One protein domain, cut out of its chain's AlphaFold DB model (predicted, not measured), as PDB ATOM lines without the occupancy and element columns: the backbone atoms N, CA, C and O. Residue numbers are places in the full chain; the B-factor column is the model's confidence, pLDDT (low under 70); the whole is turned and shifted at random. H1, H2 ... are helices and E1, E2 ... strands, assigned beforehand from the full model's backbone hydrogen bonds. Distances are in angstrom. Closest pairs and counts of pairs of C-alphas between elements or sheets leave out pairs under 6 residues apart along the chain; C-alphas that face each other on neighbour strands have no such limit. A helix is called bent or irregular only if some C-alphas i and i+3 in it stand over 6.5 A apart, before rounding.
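This is residues 2 to 48 of the 165 residues of the protein "UBA domain-containing protein" of Dictyostelium purpureum (UniProt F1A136). Two helices, H1 and H2, meet near their ends as an open V, and a small two-strand hairpin, E1 and E2, sits at the far tip of the H1 arm. The printed part has 47 residues, with two named strands and then two named helices in the order E1, E2, H1, H2. The sheet has the order E1 - E2 and is antiparallel, and the class is mostly helix. The whole is only just extended, close to loose, with a radius of gyration of the C-alphas of 14.5 A, and its outline is flat, spanning 40 by 28 by 14 A.

E1, residues 3 to 5, and E2, residues 8 to 10, form an antiparallel hairpin, with 137 degrees between their directions. N 10 and O 3 are 3.1 A apart and N 8 and O 5 are 3.3 A apart, both within hydrogen-bond range. A tight link joins E2 to H1, residues 12 to 26. H1 and H2, residues 28 to 45, touch only at the corner by their link, where the closest C-alphas, those of Met 24 and Phe 31, are 5.4 A apart. Their lines stand at a steep tilt of 60 degrees, opposite ways. E1 is apart from both helices, and E2 is apart from H2. Every O i to N i+4 pair is within hydrogen-bond range in H1, and 12 of 14 are in H2.

E1 begins at C-alpha 3, (142.505, 217.554, 104.556). H1 begins at C-alpha 12, (148.469, 215.824, 111.480), and is 20.4 A long from first to last C-alpha. H2 is 26.1 A long and ends at C-alpha 45, (156.051, 223.263, 135.824). H2 is neither bent nor irregular, but only just: C-alphas 29 and 32 are 6.2 A apart.

The two C-alphas farthest apart, those of Phe 3 and Val 48, are 42.0 A apart. The printed part has no cut, and its three links are tight. The pLDDT is under 70 at residues 2 to 7, residue 10 and residues 45 to 48.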
ATOM      1  N   TRP A   2     146.838 215.936 103.690       55.16
ATOM      2  CA  TRP A   2     146.296 217.179 104.262       55.16
ATOM      3  C   TRP A   2     144.841 217.334 103.835       55.16
ATOM      4  O   TRP A   2     144.559 217.388 102.640       55.16
ATOM      5  N   PHE A   3     143.931 217.380 104.803       63.09
ATOM      6  CA  PHE A   3     142.505 217.554 104.556       63.09
ATOM      7  C   PHE A   3     142.089 218.925 105.085       63.09
ATOM      8  O   PHE A   3     142.468 219.332 106.182       63.09
ATOM      9  N   LYS A   4     141.341 219.680 104.282       58.12
ATOM     10  CA  LYS A   4     140.789 220.977 104.679       58.12
ATOM     11  C   LYS A   4     139.336 220.754 105.079       58.12
ATOM     12  O   LYS A   4     138.512 220.484 104.213       58.12
ATOM     13  N   LEU A   5     139.028 220.868 106.367       63.72
ATOM     14  CA  LEU A   5     137.654 220.850 106.869       63.72
ATOM     15  C   LEU A   5     137.331 222.260 107.381       63.72
ATOM     16  O   LEU A   5     138.102 222.827 108.150       63.72
ATOM     17  N   PHE A   6     136.236 222.860 106.905       66.44
ATOM     18  CA  PHE A   6     135.790 224.211 107.294       66.44
ATOM     19  C   PHE A   6     136.857 225.322 107.186       66.44
ATOM     20  O   PHE A   6     137.048 226.101 108.114       66.44
ATOM     21  N   LYS A   7     137.562 225.427 106.045       58.94
ATOM     22  CA  LYS A   7     138.590 226.468 105.769       58.94
ATOM     23  C   LYS A   7     139.817 226.473 106.701       58.94
ATOM     24  O   LYS A   7     140.761 227.207 106.415       58.94
ATOM     25  N   VAL A   8     139.860 225.635 107.735       71.94
ATOM     26  CA  VAL A   8     141.020 225.468 108.612       71.94
ATOM     27  C   VAL A   8     141.842 224.273 108.119       71.94
ATOM     28  O   VAL A   8     141.286 223.210 107.826       71.94
ATOM     29  N   PRO A   9     143.166 224.419 107.976       71.50
ATOM     30  CA  PRO A   9     144.012 223.304 107.587       71.50
ATOM     31  C   PRO A   9     144.097 222.264 108.711       71.50
ATOM     32  O   PRO A   9     144.788 222.483 109.707       71.50
ATOM     33  N   LEU A  10     143.421 221.119 108.549       68.31
ATOM     34  CA  LEU A  10     143.537 219.987 109.469       68.31
ATOM     35  C   LEU A  10     144.871 219.279 109.196       68.31
ATOM     36  O   LEU A  10     145.016 218.429 108.318       68.31
ATOM     37  N   THR A  11     145.893 219.720 109.920       77.88
ATOM     38  CA  THR A  11     147.237 219.133 109.910       77.88
ATOM     39  C   THR A  11     147.278 217.928 110.850       77.88
ATOM     40  O   THR A  11     146.511 217.872 111.806       77.88
ATOM     41  N   ASP A  12     148.201 216.997 110.629       78.31
ATOM     42  CA  ASP A  12     148.469 215.824 111.480       78.31
ATOM     43  C   ASP A  12     148.389 216.126 112.996       78.31
ATOM     44  O   ASP A  12     147.645 215.487 113.734       78.31
ATOM     45  N   LYS A  13     149.001 217.238 113.423       80.69
ATOM     46  CA  LYS A  13     148.942 217.743 114.806       80.69
ATOM     47  C   LYS A  13     147.522 218.004 115.318       80.69
ATOM     48  O   LYS A  13     147.220 217.703 116.466       80.69
ATOM     49  N   SER A  14     146.648 218.578 114.489       84.06
ATOM     50  CA  SER A  14     145.261 218.862 114.878       84.06
ATOM     51  C   SER A  14     144.485 217.576 115.153       84.06
ATOM     52  O   SER A  14     143.768 217.513 116.146       84.06
ATOM     53  N   ILE A  15     144.710 216.524 114.357       83.50
ATOM     54  CA  ILE A  15     144.104 215.203 114.564       83.50
ATOM     55  C   ILE A  15     144.587 214.615 115.891       83.50
ATOM     56  O   ILE A  15     143.772 214.135 116.677       83.50
ATOM     57  N   THR A  16     145.886 214.724 116.193       87.12
ATOM     58  CA  THR A  16     146.437 214.295 117.487       87.12
ATOM     59  C   THR A  16     145.784 215.031 118.658       87.12
ATOM     60  O   THR A  16     145.420 214.395 119.645       87.12
ATOM     61  N   TYR A  17     145.583 216.349 118.556       87.69
ATOM     62  CA  TYR A  17     144.924 217.122 119.613       87.69
ATOM     63  C   TYR A  17     143.449 216.744 119.784       87.69
ATOM     64  O   TYR A  17     143.001 216.567 120.915       87.69
ATOM     65  N   PHE A  18     142.703 216.555 118.692       88.62
ATOM     66  CA  PHE A  18     141.315 216.091 118.763       88.62
ATOM     67  C   PHE A  18     141.212 214.709 119.400       88.62
ATOM     68  O   PHE A  18     140.361 214.503 120.258       88.62
ATOM     69  N   PHE A  19     142.105 213.787 119.044       86.69
ATOM     70  CA  PHE A  19     142.121 212.447 119.620       86.69
ATOM     71  C   PHE A  19     142.512 212.455 121.104       86.69
ATOM     72  O   PHE A  19     141.944 211.708 121.896       86.69
ATOM     73  N   ALA A  20     143.435 213.332 121.508       85.19
ATOM     74  CA  ALA A  20     143.791 213.524 122.913       85.19
ATOM     75  C   ALA A  20     142.600 214.052 123.728       85.19
ATOM     76  O   ALA A  20     142.280 213.502 124.781       85.19
ATOM     77  N   ILE A  21     141.894 215.061 123.208       86.38
ATOM     78  CA  ILE A  21     140.670 215.593 123.825       86.38
ATOM     79  C   ILE A  21     139.587 214.507 123.866       86.38
ATOM     80  O   ILE A  21     138.994 214.262 124.912       86.38
ATOM     81  N   GLN A  22     139.375 213.783 122.768       88.00
ATOM     82  CA  GLN A  22     138.430 212.669 122.715       88.00
ATOM     83  C   GLN A  22     138.785 211.573 123.724       88.00
ATOM     84  O   GLN A  22     137.896 211.031 124.363       88.00
ATOM     85  N   THR A  23     140.062 211.254 123.920       84.69
ATOM     86  CA  THR A  23     140.498 210.253 124.907       84.69
ATOM     87  C   THR A  23     140.248 210.731 126.338       84.69
ATOM     88  O   THR A  23     139.902 209.933 127.212       84.69
ATOM     89  N   MET A  24     140.372 212.038 126.570       80.75
ATOM     90  CA  MET A  24     140.108 212.669 127.859       80.75
ATOM     91  C   MET A  24     138.616 212.655 128.230       80.75
ATOM     92  O   MET A  24     138.296 212.467 129.402       80.75
ATOM     93  N   PHE A  25     137.716 212.798 127.250       79.00
ATOM     94  CA  PHE A  25     136.259 212.814 127.462       79.00
ATOM     95  C   PHE A  25     135.542 211.499 127.118       79.00
ATOM     96  O   PHE A  25     134.379 211.329 127.471       79.00
ATOM     97  N   GLY A  26     136.209 210.564 126.441       80.69
ATOM     98  CA  GLY A  26     135.592 209.351 125.899       80.69
ATOM     99  C   GLY A  26     135.161 208.341 126.961       80.69
ATOM    100  O   GLY A  26     134.198 207.613 126.745       80.69
ATOM    101  N   PHE A  27     135.827 208.326 128.120       81.31
ATOM    102  CA  PHE A  27     135.414 207.527 129.273       81.31
ATOM    103  C   PHE A  27     135.455 208.375 130.549       81.31
ATOM    104  O   PHE A  27     136.484 209.000 130.821       81.31
ATOM    105  N   PRO A  28     134.401 208.349 131.389       75.81
ATOM    106  CA  PRO A  28     134.342 209.147 132.617       75.81
ATOM    107  C   PRO A  28     135.465 208.792 133.604       75.81
ATOM    108  O   PRO A  28     135.902 209.634 134.384       75.81
ATOM    109  N   GLN A  29     135.994 207.568 133.528       80.94
ATOM    110  CA  GLN A  29     137.097 207.102 134.366       80.94
ATOM    111  C   GLN A  29     138.466 207.668 133.954       80.94
ATOM    112  O   GLN A  29     139.347 207.826 134.799       80.94
ATOM    113  N   ASN A  30     138.639 208.028 132.680       81.06
ATOM    114  CA  ASN A  30     139.885 208.607 132.170       81.06
ATOM    115  C   ASN A  30     139.995 210.102 132.480       81.06
ATOM    116  O   ASN A  30     141.096 210.650 132.479       81.06
ATOM    117  N   PHE A  31     138.873 210.772 132.745       81.25
ATOM    118  CA  PHE A  31     138.864 212.199 133.042       81.25
ATOM    119  C   PHE A  31     139.654 212.503 134.317       81.25
ATOM    120  O   PHE A  31     140.530 213.360 134.301       81.25
ATOM    121  N   THR A  32     139.426 211.755 135.398       84.38
ATOM    122  CA  THR A  32     140.082 212.002 136.691       84.38
ATOM    123  C   THR A  32     141.591 211.749 136.644       84.38
ATOM    124  O   THR A  32     142.362 212.537 137.190       84.38
ATOM    125  N   SER A  33     142.038 210.685 135.964       84.69
ATOM    126  CA  SER A  33     143.466 210.358 135.834       84.69
ATOM    127  C   SER A  33     144.203 211.305 134.878       84.69
ATOM    128  O   SER A  33     145.337 211.705 135.144       84.69
ATOM    129  N   ASN A  34     143.556 211.737 133.795       84.75
ATOM    130  CA  ASN A  34     144.131 212.752 132.915       84.75
ATOM    131  C   ASN A  34     144.150 214.129 133.583       84.75
ATOM    132  O   ASN A  34     145.141 214.845 133.464       84.75
ATOM    133  N   LEU A  35     143.108 214.486 134.340       86.19
ATOM    134  CA  LEU A  35     143.041 215.751 135.067       86.19
ATOM    135  C   LEU A  35     144.111 215.822 136.159       86.19
ATOM    136  O   LEU A  35     144.798 216.835 136.249       86.19
ATOM    137  N   ILE A  36     144.317 214.749 136.936       87.69
ATOM    138  CA  ILE A  36     145.403 214.714 137.928       87.69
ATOM    139  C   ILE A  36     146.775 214.756 137.247       87.69
ATOM    140  O   ILE A  36     147.682 215.393 137.767       87.69
ATOM    141  N   GLY A  37     146.935 214.144 136.067       86.25
ATOM    142  CA  GLY A  37     148.171 214.209 135.286       86.25
ATOM    143  C   GLY A  37     148.478 215.621 134.782       86.25
ATOM    144  O   GLY A  37     149.590 216.115 134.965       86.25
ATOM    145  N   VAL A  38     147.483 216.303 134.208       86.69
ATOM    146  CA  VAL A  38     147.604 217.697 133.751       86.69
ATOM    147  C   VAL A  38     147.836 218.635 134.934       86.69
ATOM    148  O   VAL A  38     148.743 219.462 134.878       86.69
ATOM    149  N   ALA A  39     147.087 218.471 136.027       86.44
ATOM    150  CA  ALA A  39     147.278 219.238 137.253       86.44
ATOM    151  C   ALA A  39     148.674 218.997 137.843       86.44
ATOM    152  O   ALA A  39     149.382 219.950 138.142       86.44
ATOM    153  N   SER A  40     149.122 217.743 137.931       83.94
ATOM    154  CA  SER A  40     150.471 217.393 138.385       83.94
ATOM    155  C   SER A  40     151.548 217.986 137.478       83.94
ATOM    156  O   SER A  40     152.586 218.402 137.982       83.94
ATOM    157  N   GLY A  41     151.321 218.043 136.163       79.56
ATOM    158  CA  GLY A  41     152.231 218.664 135.201       79.56
ATOM    159  C   GLY A  41     152.288 220.186 135.337       79.56
ATOM    160  O   GLY A  41     153.375 220.755 135.316       79.56
ATOM    161  N   MET A  42     151.141 220.840 135.537       80.12
ATOM    162  CA  MET A  42     151.056 222.280 135.810       80.12
ATOM    163  C   MET A  42     151.696 222.648 137.151       80.12
ATOM    164  O   MET A  42     152.418 223.633 137.243       80.12
ATOM    165  N   ILE A  43     151.483 221.833 138.184       80.19
ATOM    166  CA  ILE A  43     152.090 222.015 139.505       80.19
ATOM    167  C   ILE A  43     153.608 221.808 139.420       80.19
ATOM    168  O   ILE A  43     154.361 222.610 139.969       80.19
ATOM    169  N   ALA A  44     154.070 220.790 138.686       70.88
ATOM    170  CA  ALA A  44     155.492 220.516 138.484       70.88
ATOM    171  C   ALA A  44     156.201 221.567 137.611       70.88
ATOM    172  O   ALA A  44     157.393 221.805 137.804       70.88
ATOM    173  N   SER A  45     155.500 222.187 136.656       68.94
ATOM    174  CA  SER A  45     156.051 223.263 135.824       68.94
ATOM    175  C   SER A  45     155.994 224.624 136.515       68.94
ATOM    176  O   SER A  45     156.849 225.478 136.266       68.94
ATOM    177  N   SER A  46     155.037 224.826 137.424       65.75
ATOM    178  CA  SER A  46     154.983 226.023 138.249       65.75
ATOM    179  C   SER A  46     156.188 226.047 139.193       65.75
ATOM    180  O   SER A  46     156.351 225.217 140.086       65.75
ATOM    181  N   SER A  47     157.059 227.042 139.030       59.62
ATOM    182  CA  SER A  47     158.200 227.251 139.933       59.62
ATOM    183  C   SER A  47     157.778 227.675 141.351       59.62
ATOM    184  O   SER A  47     158.637 227.886 142.201       59.62
ATOM    185  N   VAL A  48     156.468 227.744 141.626       55.34
ATOM    186  CA  VAL A  48     155.863 228.052 142.933       55.34
ATOM    187  C   VAL A  48     156.262 227.021 143.999       55.34
ATOM    188  O   VAL A  48     156.337 227.354 145.175       55.34
TER     189      VAL A  48